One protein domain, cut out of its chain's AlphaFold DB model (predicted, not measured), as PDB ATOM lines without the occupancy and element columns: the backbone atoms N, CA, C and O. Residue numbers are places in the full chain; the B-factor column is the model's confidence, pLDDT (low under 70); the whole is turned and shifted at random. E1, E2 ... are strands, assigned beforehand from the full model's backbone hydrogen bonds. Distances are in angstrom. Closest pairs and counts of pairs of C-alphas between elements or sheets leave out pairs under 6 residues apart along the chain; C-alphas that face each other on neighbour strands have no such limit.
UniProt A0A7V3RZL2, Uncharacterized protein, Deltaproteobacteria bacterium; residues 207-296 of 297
ATOM      1  N   PHE A 207      -2.569 -17.629 106.557       98.50
ATOM      2  CA  PHE A 207      -2.874 -16.421 105.787       98.50
ATOM      3  C   PHE A 207      -4.318 -16.413 105.286       98.50
ATOM      4  O   PHE A 207      -4.863 -17.436 104.878       98.50
ATOM      5  N   ILE A 208      -4.930 -15.239 105.292       98.44
ATOM      6  CA  ILE A 208      -6.217 -14.967 104.667       98.44
ATOM      7  C   ILE A 208      -5.936 -14.200 103.381       98.44
ATOM      8  O   ILE A 208      -5.297 -13.148 103.393       98.44
ATOM      9  N   PHE A 209      -6.418 -14.753 102.277       98.06
ATOM     10  CA  PHE A 209      -6.306 -14.173 100.945       98.06
ATOM     11  C   PHE A 209      -7.615 -13.496 100.540       98.06
ATOM     12  O   PHE A 209      -8.651 -13.653 101.195       98.06
ATOM     13  N   ALA A 210      -7.578 -12.740  99.443       96.81
ATOM     14  CA  ALA A 210      -8.702 -11.922  98.987       96.81
ATOM     15  C   ALA A 210      -9.987 -12.724  98.708       96.81
ATOM     16  O   ALA A 210     -11.080 -12.162  98.761       96.81
ATOM     17  N   ASP A 211      -9.861 -14.017  98.425       96.69
ATOM     18  CA  ASP A 211     -10.936 -14.960  98.123       96.69
ATOM     19  C   ASP A 211     -11.242 -15.936  99.273       96.69
ATOM     20  O   ASP A 211     -12.201 -16.706  99.189       96.69
ATOM     21  N   THR A 212     -10.474 -15.901 100.367       98.12
ATOM     22  CA  THR A 212     -10.622 -16.839 101.486       98.12
ATOM     23  C   THR A 212     -11.956 -16.610 102.190       98.12
ATOM     24  O   THR A 212     -12.199 -15.537 102.735       98.12
ATOM     25  N   ARG A 213     -12.829 -17.624 102.213       97.94
ATOM     26  CA  ARG A 213     -14.166 -17.554 102.847       97.94
ATOM     27  C   ARG A 213     -14.277 -18.321 104.158       97.94
ATOM     28  O   ARG A 213     -15.183 -18.051 104.945       97.94
ATOM     29  N   LYS A 214     -13.383 -19.282 104.370       98.06
ATOM     30  CA  LYS A 214     -13.344 -20.156 105.537       98.06
ATOM     31  C   LYS A 214     -11.900 -20.525 105.844       98.06
ATOM     32  O   LYS A 214     -11.108 -20.689 104.921       98.06
ATOM     33  N   ILE A 215     -11.596 -20.665 107.127       98.38
ATOM     34  CA  ILE A 215     -10.370 -21.279 107.633       98.38
ATOM     35  C   ILE A 215     -10.732 -22.257 108.754       98.38
ATOM     36  O   ILE A 215     -11.703 -22.043 109.490       98.38
ATOM     37  N   SER A 216      -9.970 -23.340 108.877       98.12
ATOM     38  CA  SER A 216     -10.157 -24.331 109.934       98.12
ATOM     39  C   SER A 216      -8.824 -24.938 110.355       98.12
ATOM     40  O   SER A 216      -7.945 -25.134 109.527       98.12
ATOM     41  N   GLY A 217      -8.692 -25.292 111.632       97.75
ATOM     42  CA  GLY A 217      -7.500 -25.968 112.159       97.75
ATOM     43  C   GLY A 217      -7.131 -25.499 113.560       97.75
ATOM     44  O   GLY A 217      -7.858 -24.712 114.169       97.75
ATOM     45  N   PHE A 218      -5.993 -25.954 114.071       97.69
ATOM     46  CA  PHE A 218      -5.412 -25.486 115.337       97.69
ATOM     47  C   PHE A 218      -4.704 -24.135 115.156       97.69
ATOM     48  O   PHE A 218      -3.507 -23.985 115.371       97.69
ATOM     49  N   ILE A 219      -5.472 -23.139 114.709       98.25
ATOM     50  CA  ILE A 219      -4.966 -21.830 114.299       98.25
ATOM     51  C   ILE A 219      -4.840 -20.928 115.524       98.25
ATOM     52  O   ILE A 219      -5.828 -20.629 116.197       98.25
ATOM     53  N   ARG A 220      -3.628 -20.428 115.775       96.88
ATOM     54  CA  ARG A 220      -3.342 -19.434 116.818       96.88
ATOM     55  C   ARG A 220      -3.455 -18.009 116.293       96.88
ATOM     56  O   ARG A 220      -3.931 -17.121 117.003       96.88
ATOM     57  N   LYS A 221      -3.010 -17.781 115.057       97.00
ATOM     58  CA  LYS A 221      -3.060 -16.472 114.392       97.00
ATOM     59  C   LYS A 221      -3.418 -16.647 112.920       97.00
ATOM     60  O   LYS A 221      -2.793 -17.450 112.227       97.00
ATOM     61  N   ALA A 222      -4.395 -15.872 112.462       98.31
ATOM     62  CA  ALA A 222      -4.687 -15.706 111.048       98.31
ATOM     63  C   ALA A 222      -4.520 -14.239 110.640       98.31
ATOM     64  O   ALA A 222      -5.017 -13.349 111.332       98.31
ATOM     65  N   GLU A 223      -3.827 -13.988 109.534       97.38
ATOM     66  CA  GLU A 223      -3.418 -12.645 109.099       97.38
ATOM     67  C   GLU A 223      -3.817 -12.401 107.648       97.38
ATOM     68  O   GLU A 223      -3.711 -13.307 106.823       97.38
ATOM     69  N   ASP A 224      -4.228 -11.178 107.314       97.62
ATOM     70  CA  ASP A 224      -4.318 -10.753 105.914       97.62
ATOM     71  C   ASP A 224      -2.920 -10.853 105.284       97.62
ATOM     72  O   ASP A 224      -1.956 -10.266 105.782       97.62
ATOM     73  N   PHE A 225      -2.788 -11.614 104.194       97.69
ATOM     74  CA  PHE A 225      -1.500 -11.793 103.527       97.69
ATOM     75  C   PHE A 225      -0.878 -10.461 103.084       97.69
ATOM     76  O   PHE A 225       0.334 -10.274 103.192       97.69
ATOM     77  N   LYS A 226      -1.698  -9.533 102.584       95.38
ATOM     78  CA  LYS A 226      -1.239  -8.288 101.967       95.38
ATOM     79  C   LYS A 226      -0.803  -7.266 103.008       95.38
ATOM     80  O   LYS A 226       0.227  -6.621 102.829       95.38
ATOM     81  N   THR A 227      -1.603  -7.079 104.055       94.25
ATOM     82  CA  THR A 227      -1.341  -6.054 105.081       94.25
ATOM     83  C   THR A 227      -0.530  -6.588 106.256       94.25
ATOM     84  O   THR A 227       0.056  -5.793 106.985       94.25
ATOM     85  N   ARG A 228      -0.471  -7.918 106.430       92.75
ATOM     86  CA  ARG A 228       0.063  -8.605 107.621       92.75
ATOM     87  C   ARG A 228      -0.682  -8.261 108.914       92.75
ATOM     88  O   ARG A 228      -0.222  -8.588 110.003       92.75
ATOM     89  N   GLU A 229      -1.849  -7.626 108.819       93.06
ATOM     90  CA  GLU A 229      -2.681  -7.346 109.983       93.06
ATOM     91  C   GLU A 229      -3.382  -8.622 110.461       93.06
ATOM     92  O   GLU A 229      -3.887  -9.426 109.670       93.06
ATOM     93  N   ALA A 230      -3.431  -8.809 111.781       94.56
ATOM     94  CA  ALA A 230      -4.103  -9.951 112.383       94.56
ATOM     95  C   ALA A 230      -5.625  -9.845 112.204       94.56
ATOM     96  O   ALA A 230      -6.279  -8.957 112.755       94.56
ATOM     97  N   PHE A 231      -6.199 -10.805 111.486       97.38
ATOM     98  CA  PHE A 231      -7.644 -10.984 111.393       97.38
ATOM     99  C   PHE A 231      -8.180 -11.761 112.596       97.38
ATOM    100  O   PHE A 231      -9.231 -11.423 113.131       97.38
ATOM    101  N   TYR A 232      -7.449 -12.781 113.042       97.94
ATOM    102  CA  TYR A 232      -7.778 -13.584 114.214       97.94
ATOM    103  C   TYR A 232      -6.518 -13.861 115.039       97.94
ATOM    104  O   TYR A 232      -5.467 -14.181 114.483       97.94
ATOM    105  N   LYS A 233      -6.624 -13.776 116.366       96.69
ATOM    106  CA  LYS A 233      -5.604 -14.222 117.327       96.69
ATOM    107  C   LYS A 233      -6.298 -14.858 118.527       96.69
ATOM    108  O   LYS A 233      -7.340 -14.371 118.960       96.69
ATOM    109  N   ILE A 234      -5.707 -15.894 119.100       95.56
ATOM    110  CA  ILE A 234      -6.133 -16.478 120.375       95.56
ATOM    111  C   ILE A 234      -4.943 -16.568 121.327       95.56
ATOM    112  O   ILE A 234      -3.824 -16.875 120.914       95.56
ATOM    113  N   GLU A 235      -5.183 -16.277 122.603       87.38
ATOM    114  CA  GLU A 235      -4.185 -16.423 123.661       87.38
ATOM    115  C   GLU A 235      -4.427 -17.747 124.394       87.38
ATOM    116  O   GLU A 235      -5.445 -17.936 125.064       87.38
ATOM    117  N   THR A 236      -3.494 -18.684 124.240       89.81
ATOM    118  CA  THR A 236      -3.496 -19.993 124.907       89.81
ATOM    119  C   THR A 236      -2.073 -20.363 125.319       89.81
ATOM    120  O   THR A 236      -1.122 -19.678 124.945       89.81
ATOM    121  N   GLY A 237      -1.924 -21.452 126.083       87.88
ATOM    122  CA  GLY A 237      -0.614 -22.059 126.322       87.88
ATOM    123  C   GLY A 237      -0.071 -22.759 125.070       87.88
ATOM    124  O   GLY A 237      -0.282 -22.305 123.946       87.88
ATOM    125  N   LEU A 238       0.607 -23.893 125.258       85.25
ATOM    126  CA  LEU A 238       1.236 -24.622 124.150       85.25
ATOM    127  C   LEU A 238       0.240 -25.068 123.075       85.25
ATOM    128  O   LEU A 238       0.551 -24.979 121.897       85.25
ATOM    129  N   ASP A 239      -0.965 -25.474 123.467       90.50
ATOM    130  CA  ASP A 239      -1.970 -25.964 122.527       90.50
ATOM    131  C   ASP A 239      -3.049 -24.900 122.281       90.50
ATOM    132  O   ASP A 239      -3.403 -24.124 123.180       90.50
ATOM    133  N   ALA A 240      -3.592 -24.865 121.066       94.25
ATOM    134  CA  ALA A 240      -4.754 -24.056 120.704       94.25
ATOM    135  C   ALA A 240      -5.988 -24.962 120.529       94.25
ATOM    136  O   ALA A 240      -5.840 -26.097 120.084       94.25
ATOM    137  N   PRO A 241      -7.212 -24.509 120.855       96.69
ATOM    138  CA  PRO A 241      -8.423 -25.204 120.431       96.69
ATOM    139  C   PRO A 241      -8.542 -25.174 118.902       96.69
ATOM    140  O   PRO A 241      -8.037 -24.264 118.237       96.69
ATOM    141  N   ARG A 242      -9.266 -26.139 118.335       97.50
ATOM    142  CA  ARG A 242      -9.558 -26.155 116.903       97.50
ATOM    143  C   ARG A 242     -10.555 -25.050 116.567       97.50
ATOM    144  O   ARG A 242     -11.674 -25.041 117.085       97.50
ATOM    145  N   LEU A 243     -10.150 -24.151 115.680       98.50
ATOM    146  CA  LEU A 243     -10.952 -23.074 115.119       98.50
ATOM    147  C   LEU A 243     -11.747 -23.577 113.911       98.50
ATOM    148  O   LEU A 243     -11.180 -24.190 113.007       98.50
ATOM    149  N   GLU A 244     -13.029 -23.234 113.860       98.56
ATOM    150  CA  GLU A 244     -13.833 -23.186 112.640       98.56
ATOM    151  C   GLU A 244     -14.293 -21.732 112.455       98.56
ATOM    152  O   GLU A 244     -15.015 -21.202 113.306       98.56
ATOM    153  N   LEU A 245     -13.862 -21.069 111.378       98.38
ATOM    154  CA  LEU A 245     -14.208 -19.676 111.088       98.38
ATOM    155  C   LEU A 245     -14.629 -19.533 109.628       98.38
ATOM    156  O   LEU A 245     -13.839 -19.801 108.726       98.38
ATOM    157  N   GLU A 246     -15.855 -19.080 109.389       98.12
ATOM    158  CA  GLU A 246     -16.397 -18.895 108.041       98.12
ATOM    159  C   GLU A 246     -17.218 -17.612 107.917       98.12
ATOM    160  O   GLU A 246     -17.801 -17.117 108.883       98.12
ATOM    161  N   SER A 247     -17.292 -17.077 106.704       97.69
ATOM    162  CA  SER A 247     -18.187 -15.967 106.391       97.69
ATOM    163  C   SER A 247     -19.655 -16.374 106.552       97.69
ATOM    164  O   SER A 247     -20.092 -17.403 106.036       97.69
ATOM    165  N   ALA A 248     -20.437 -15.546 107.248       96.88
ATOM    166  CA  ALA A 248     -21.874 -15.754 107.419       96.88
ATOM    167  C   ALA A 248     -22.702 -15.172 106.260       96.88
ATOM    168  O   ALA A 248     -23.871 -15.526 106.115       96.88
ATOM    169  N   ASP A 249     -22.114 -14.279 105.458       95.31
ATOM    170  CA  ASP A 249     -22.779 -13.567 104.359       95.31
ATOM    171  C   ASP A 249     -22.279 -13.985 102.964       95.31
ATOM    172  O   ASP A 249     -22.726 -13.445 101.953       95.31
ATOM    173  N   GLY A 250     -21.377 -14.968 102.901       93.56
ATOM    174  CA  GLY A 250     -20.851 -15.540 101.661       93.56
ATOM    175  C   GLY A 250     -19.720 -14.739 101.009       93.56
ATOM    176  O   GLY A 250     -19.097 -15.257 100.078       93.56
ATOM    177  N   ASN A 251     -19.412 -13.531 101.494       97.12
ATOM    178  CA  ASN A 251     -18.264 -12.751 101.024       97.12
ATOM    179  C   ASN A 251     -16.941 -13.332 101.557       97.12
ATOM    180  O   ASN A 251     -16.953 -14.041 102.567       97.12
ATOM    181  N   PRO A 252     -15.788 -13.031 100.931       97.75
ATOM    182  CA  PRO A 252     -14.481 -13.325 101.521       97.75
ATOM    183  C   PRO A 252     -14.348 -12.744 102.932       97.75
ATOM    184  O   PRO A 252     -14.881 -11.672 103.206       97.75
ATOM    185  N   LEU A 253     -13.614 -13.418 103.819       97.75
ATOM    186  CA  LEU A 253     -13.490 -13.073 105.241       97.75
ATOM    187  C   LEU A 253     -13.067 -11.616 105.460       97.75
ATOM    188  O   LEU A 253     -13.643 -10.942 106.308       97.75
ATOM    189  N   LEU A 254     -12.129 -11.109 104.653       96.75
ATOM    190  CA  LEU A 254     -11.646  -9.723 104.736       96.75
ATOM    191  C   LEU A 254     -12.722  -8.673 104.396       96.75
ATOM    192  O   LEU A 254     -12.569  -7.504 104.734       96.75
ATOM    193  N   GLN A 255     -13.805  -9.080 103.727       96.56
ATOM    194  CA  GLN A 255     -14.915  -8.223 103.288       96.56
ATOM    195  C   GLN A 255     -16.250  -8.583 103.959       96.56
ATOM    196  O   GLN A 255     -17.236  -7.860 103.802       96.56
ATOM    197  N   ALA A 256     -16.305  -9.705 104.678       96.38
ATOM    198  CA  ALA A 256     -17.504 -10.176 105.349       96.38
ATOM    199  C   ALA A 256     -17.925  -9.168 106.419       96.38
ATOM    200  O   ALA A 256     -17.081  -8.640 107.141       96.38
ATOM    201  N   LYS A 257     -19.233  -8.920 106.542       95.50
ATOM    202  CA  LYS A 257     -19.863  -8.099 107.596       95.50
ATOM    203  C   LYS A 257     -20.227  -8.927 108.826       95.50
ATOM    204  O   LYS A 257     -20.492  -8.390 109.904       95.50
ATOM    205  N   SER A 258     -20.287 -10.242 108.657       96.75
ATOM    206  CA  SER A 258     -20.522 -11.182 109.738       96.75
ATOM    207  C   SER A 258     -19.810 -12.502 109.476       96.75
ATOM    208  O   SER A 258     -19.731 -12.964 108.339       96.75
ATOM    209  N   VAL A 259     -19.317 -13.120 110.546       97.94
ATOM    210  CA  VAL A 259     -18.666 -14.432 110.527       97.94
ATOM    211  C   VAL A 259     -19.347 -15.378 111.504       97.94
ATOM    212  O   VAL A 259     -19.883 -14.951 112.531       97.94
ATOM    213  N   LYS A 260     -19.307 -16.670 111.197       98.44
ATOM    214  CA  LYS A 260     -19.578 -17.740 112.154       98.44
ATOM    215  C   LYS A 260     -18.249 -18.250 112.683       98.44
ATOM    216  O   LYS A 260     -17.352 -18.549 111.897       98.44
ATOM    217  N   ILE A 261     -18.138 -18.345 114.000       98.31
ATOM    218  CA  ILE A 261     -16.952 -18.856 114.681       98.31
ATOM    219  C   ILE A 261     -17.347 -19.926 115.694       98.31
ATOM    220  O   ILE A 261     -18.362 -19.803 116.388       98.31
ATOM    221  N   LYS A 262     -16.528 -20.967 115.792       98.12
ATOM    222  CA  LYS A 262     -16.633 -22.010 116.808       98.12
ATOM    223  C   LYS A 262     -15.235 -22.468 117.203       98.12
ATOM    224  O   LYS A 262     -14.377 -22.665 116.346       98.12
ATOM    225  N   LEU A 263     -15.030 -22.642 118.503       97.88
ATOM    226  CA  LEU A 263     -13.850 -23.301 119.056       97.88
ATOM    227  C   LEU A 263     -14.252 -24.698 119.522       97.88
ATOM    228  O   LEU A 263     -15.313 -24.860 120.125       97.88
ATOM    229  N   SER A 264     -13.427 -25.700 119.250       96.44
ATOM    230  CA  SER A 264     -13.658 -27.084 119.671       96.44
ATOM    231  C   SER A 264     -12.385 -27.722 120.215       96.44
ATOM    232  O   SER A 264     -11.278 -27.267 119.936       96.44
ATOM    233  N   ASP A 265     -12.552 -28.762 121.024       94.69
ATOM    234  CA  ASP A 265     -11.456 -29.501 121.654       94.69
ATOM    235  C   ASP A 265     -11.575 -30.988 121.305       94.69
ATOM    236  O   ASP A 265     -12.065 -31.782 122.113       94.69
ATOM    237  N   PRO A 266     -11.209 -31.380 120.072       93.19
ATOM    238  CA  PRO A 266     -11.381 -32.757 119.609       93.19
ATOM    239  C   PRO A 266     -10.573 -33.772 120.431       93.19
ATOM    240  O   PRO A 266     -10.919 -34.950 120.445       93.19
ATOM    241  N   TYR A 267      -9.529 -33.317 121.130       91.38
ATOM    242  CA  TYR A 267      -8.639 -34.152 121.939       91.38
ATOM    243  C   TYR A 267      -8.919 -34.078 123.443       91.38
ATOM    244  O   TYR A 267      -8.255 -34.762 124.218       91.38
ATOM    245  N   ASN A 268      -9.934 -33.309 123.855       90.88
ATOM    246  CA  ASN A 268     -10.304 -33.110 125.257       90.88
ATOM    247  C   ASN A 268      -9.124 -32.624 126.132       90.88
ATOM    248  O   ASN A 268      -8.967 -33.045 127.280       90.88
ATOM    249  N   SER A 269      -8.284 -31.747 125.579       88.38
ATOM    250  CA  SER A 269      -7.091 -31.181 126.220       88.38
ATOM    251  C   SER A 269      -7.392 -30.033 127.193       88.38
ATOM    252  O   SER A 269      -6.573 -29.720 128.057       88.38
ATOM    253  N   PHE A 270      -8.546 -29.375 127.066       88.75
ATOM    254  CA  PHE A 270      -8.882 -28.135 127.777       88.75
ATOM    255  C   PHE A 270     -10.075 -28.261 128.727       88.75
ATOM    256  O   PHE A 270     -10.186 -27.459 129.659       88.75
ATOM    257  N   GLY A 271     -10.970 -29.226 128.500       83.12
ATOM    258  CA  GLY A 271     -12.230 -29.339 129.236       83.12
ATOM    259  C   GLY A 271     -13.168 -28.142 129.006       83.12
ATOM    260  O   GLY A 271     -13.090 -27.445 127.993       83.12
ATOM    261  N   ALA A 272     -14.086 -27.890 129.947       77.81
ATOM    262  CA  ALA A 272     -14.987 -26.739 129.871       77.81
ATOM    263  C   ALA A 272     -14.223 -25.439 130.170       77.81
ATOM    264  O   ALA A 272     -13.877 -25.160 131.320       77.81
ATOM    265  N   ARG A 273     -13.955 -24.647 129.129       89.25
ATOM    266  CA  ARG A 273     -13.166 -23.415 129.226       89.25
ATOM    267  C   ARG A 273     -13.674 -22.336 128.272       89.25
ATOM    268  O   ARG A 273     -14.161 -22.627 127.180       89.25
ATOM    269  N   THR A 274     -13.500 -21.088 128.690       93.38
ATOM    270  CA  THR A 274     -13.678 -19.898 127.856       93.38
ATOM    271  C   THR A 274     -12.316 -19.392 127.395       93.38
ATOM    272  O   THR A 274     -11.368 -19.343 128.183       93.38
ATOM    273  N   PHE A 275     -12.216 -19.017 126.123       95.25
ATOM    274  CA  PHE A 275     -11.002 -18.483 125.521       95.25
ATOM    275  C   PHE A 275     -11.160 -17.020 125.154       95.25
ATOM    276  O   PHE A 275     -12.173 -16.605 124.590       95.25
ATOM    277  N   LYS A 276     -10.100 -16.262 125.422       95.94
ATOM    278  CA  LYS A 276      -9.952 -14.886 124.980       95.94
ATOM    279  C   LYS A 276      -9.388 -14.873 123.562       95.94
ATOM    280  O   LYS A 276      -8.314 -15.424 123.311       95.94
ATOM    281  N   ILE A 277     -10.112 -14.240 122.649       96.25
ATOM    282  CA  ILE A 277      -9.707 -14.082 121.254       96.25
ATOM    283  C   ILE A 277      -9.704 -12.608 120.853       96.25
ATOM    284  O   ILE A 277     -10.348 -11.770 121.485       96.25
ATOM    285  N   TRP A 278      -9.038 -12.318 119.744       96.12
ATOM    286  CA  TRP A 278      -9.133 -11.063 119.017       96.12
ATOM    287  C   TRP A 278      -9.595 -11.367 117.605       96.12
ATOM    288  O   TRP A 278      -8.978 -12.174 116.915       96.12
ATOM    289  N   LEU A 279     -10.663 -10.705 117.180       96.38
ATOM    290  CA  LEU A 279     -11.178 -10.758 115.820       96.38
ATOM    291  C   LEU A 279     -11.143  -9.335 115.258       96.38
ATOM    292  O   LEU A 279     -11.852  -8.463 115.759       96.38
ATOM    293  N   GLN A 280     -10.271  -9.084 114.280       93.19
ATOM    294  CA  GLN A 280     -10.017  -7.761 113.690       93.19
ATOM    295  C   GLN A 280      -9.788  -6.675 114.761       93.19
ATOM    296  O   GLN A 280     -10.419  -5.621 114.771       93.19
ATOM    297  N   GLY A 281      -8.932  -6.985 115.739       90.19
ATOM    298  CA  GLY A 281      -8.603  -6.099 116.862       90.19
ATOM    299  C   GLY A 281      -9.639  -6.054 117.995       90.19
ATOM    300  O   GLY A 281      -9.314  -5.590 119.088       90.19
ATOM    301  N   ARG A 282     -10.856  -6.579 117.803       93.56
ATOM    302  CA  ARG A 282     -11.880  -6.642 118.856       93.56
ATOM    303  C   ARG A 282     -11.653  -7.845 119.756       93.56
ATOM    304  O   ARG A 282     -11.690  -8.984 119.295       93.56
ATOM    305  N   GLN A 283     -11.480  -7.588 121.045       95.75
ATOM    306  CA  GLN A 283     -11.370  -8.632 122.052       95.75
ATOM    307  C   GLN A 283     -12.744  -9.249 122.351       95.75
ATOM    308  O   GLN A 283     -13.707  -8.519 122.594       95.75
ATOM    309  N   LEU A 284     -12.826 -10.578 122.357       95.38
ATOM    310  CA  LEU A 284     -14.040 -11.345 122.642       95.38
ATOM    311  C   LEU A 284     -13.709 -12.560 123.515       95.38
ATOM    312  O   LEU A 284     -12.565 -13.014 123.560       95.38
ATOM    313  N   GLU A 285     -14.728 -13.109 124.167       96.31
ATOM    314  CA  GLU A 285     -14.645 -14.359 124.917       96.31
ATOM    315  C   GLU A 285     -15.574 -15.400 124.295       96.31
ATOM    316  O   GLU A 285     -16.763 -15.138 124.102       96.31
ATOM    317  N   LEU A 286     -15.027 -16.570 123.965       96.38
ATOM    318  CA  LEU A 286     -15.771 -17.675 123.364       96.38
ATOM    319  C   LEU A 286     -15.692 -18.910 124.254       96.38
ATOM    320  O   LEU A 286     -14.608 -19.355 124.629       96.38
ATOM    321  N   GLU A 287     -16.848 -19.482 124.563       96.19
ATOM    322  CA  GLU A 287     -16.952 -20.782 125.218       96.19
ATOM    323  C   GLU A 287     -16.639 -21.889 124.208       96.19
ATOM    324  O   GLU A 287     -17.082 -21.857 123.052       96.19
ATOM    325  N   LEU A 288     -15.894 -22.896 124.655       95.62
ATOM    326  CA  LEU A 288     -15.633 -24.090 123.867       95.62
ATOM    327  C   LEU A 288     -16.950 -24.798 123.477       95.62
ATOM    328  O   LEU A 288     -17.892 -24.876 124.264       95.62
ATOM    329  N   ASN A 289     -17.004 -25.350 122.265       94.38
ATOM    330  CA  ASN A 289     -18.122 -26.097 121.672       94.38
ATOM    331  C   ASN A 289     -19.411 -25.295 121.433       94.38
ATOM    332  O   ASN A 289     -20.422 -25.867 121.022       94.38
ATOM    333  N   LYS A 290     -19.371 -23.971 121.601       96.25
ATOM    334  CA  LYS A 290     -20.467 -23.065 121.257       96.25
ATOM    335  C   LYS A 290     -20.165 -22.339 119.950       96.25
ATOM    336  O   LYS A 290     -19.044 -21.896 119.708       96.25
ATOM    337  N   GLN A 291     -21.177 -22.235 119.094       97.25
ATOM    338  CA  GLN A 291     -21.086 -21.479 117.850       97.25
ATOM    339  C   GLN A 291     -21.626 -20.067 118.060       97.25
ATOM    340  O   GLN A 291     -22.704 -19.878 118.629       97.25
ATOM    341  N   TYR A 292     -20.899 -19.084 117.544       97.62
ATOM    342  CA  TYR A 292     -21.260 -17.676 117.595       97.62
ATOM    343  C   TYR A 292     -21.371 -17.129 116.177       97.62
ATOM    344  O   TYR A 292     -20.578 -17.480 115.305       97.62
ATOM    345  N   GLN A 293     -22.335 -16.241 115.953       97.31
ATOM    346  CA  GLN A 293     -22.378 -15.397 114.766       97.31
ATOM    347  C   GLN A 293     -22.056 -13.967 115.194       97.31
ATOM    348  O   GLN A 293     -22.782 -13.366 115.984       97.31
ATOM    349  N   LEU A 294     -20.940 -13.442 114.701       95.50
ATOM    350  CA  LEU A 294     -20.369 -12.171 115.127       95.50
ATOM    351  C   LEU A 294     -20.390 -11.182 113.971       95.50
ATOM    352  O   LEU A 294     -20.266 -11.578 112.811       95.50
ATOM    353  N   LYS A 295     -20.531  -9.893 114.278       91.50
ATOM    354  CA  LYS A 295     -20.279  -8.827 113.307       91.50
ATOM    355  C   LYS A 295     -18.789  -8.502 113.291       91.50
ATOM    356  O   LYS A 295     -18.172  -8.411 114.350       91.50
ATOM    357  N   THR A 296     -18.243  -8.327 112.098       79.56
ATOM    358  CA  THR A 296     -16.847  -7.923 111.846       79.56
ATOM    359  C   THR A 296     -16.658  -6.406 111.961       79.56
ATOM    360  O   THR A 296     -15.547  -5.936 112.187       79.56
TER     361      THR A 296
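This is residues 207 to 296 of the 297 residues of an uncharacterized protein of Deltaproteobacteria bacterium (UniProt A0A7V3RZL2). Two four-stranded sheets lie face to face as a sandwich, E1, E4, E5 and E8 in one layer and E2, E3, E6 and E7 in the other, with the strands running roughly along the longest axis. The chain crosses between the layers at both edges, from E1 to E2 and from E7 to E8, while the loop of residues 248 to 257 lies at one end of the sandwich and that of 265 to 273 at the other. The printed part has 90 residues with no named helix and eight named strands, E1 to E8 in order; the sheets run E1, E4, E5, E8 and E2, E3, E6, E7, both antiparallel throughout. The class is all strand, though under half of the residues, 43 of 90, are in named elements. The whole is compact, with a radius of gyration of the C-alphas of 12.4 A and spans of 35 by 23 by 21 A.

E1, residues 214 to 217, begins at C-alpha 214 (-13.344, -20.156, 105.537). E2 holds residues 221 to 224 and E3 residues 230 to 234. E4, residues 242 to 247, is 17.0 A long. E5, residues 258 to 264, is the longest strand at 20.0 A and begins at C-alpha 258 (-20.522, -11.182, 109.738). E6, residues 274 to 279, is 15.3 A long, and E7, residues 282 to 287, is 16.3 A. E8, residues 291 to 295, measures 13.5 A and ends at C-alpha 295 (-20.279, -8.827, 113.307).

Edge strand E1 is antiparallel to E4, with N 215 and O 245 at 2.9 A. E4 and E5 form a hairpin, with N 242 and O 264 at 2.8 A. E5 is antiparallel to edge strand E8, with N 294 and O 259 at 2.8 A. In the other sheet, edge strand E2 and E3 form a hairpin, with N 222 and O 232 at 2.8 A. Residues 207 to 208 pair in parallel with residues 223 to 224 of E2. E3 is antiparallel to E6, with N 278 and O 233 at 2.8 A. E6 and edge strand E7 form a hairpin, with N 275 and O 286 at 2.8 A. This sheet is twisted, its C-alphas up to 4.1 A off the best plane. Between the sheets, the closest C-alphas of E5 and E7, Leu 263 and Leu 286, are 7.3 A apart. E1 and E3 are apart.

The two C-alphas farthest apart, those of Lys 226 and Ala 272, are 36.2 A from each other. The printed part has no cut, and no link is long. Its mean pLDDT is 95.1, and no printed residue is under 70.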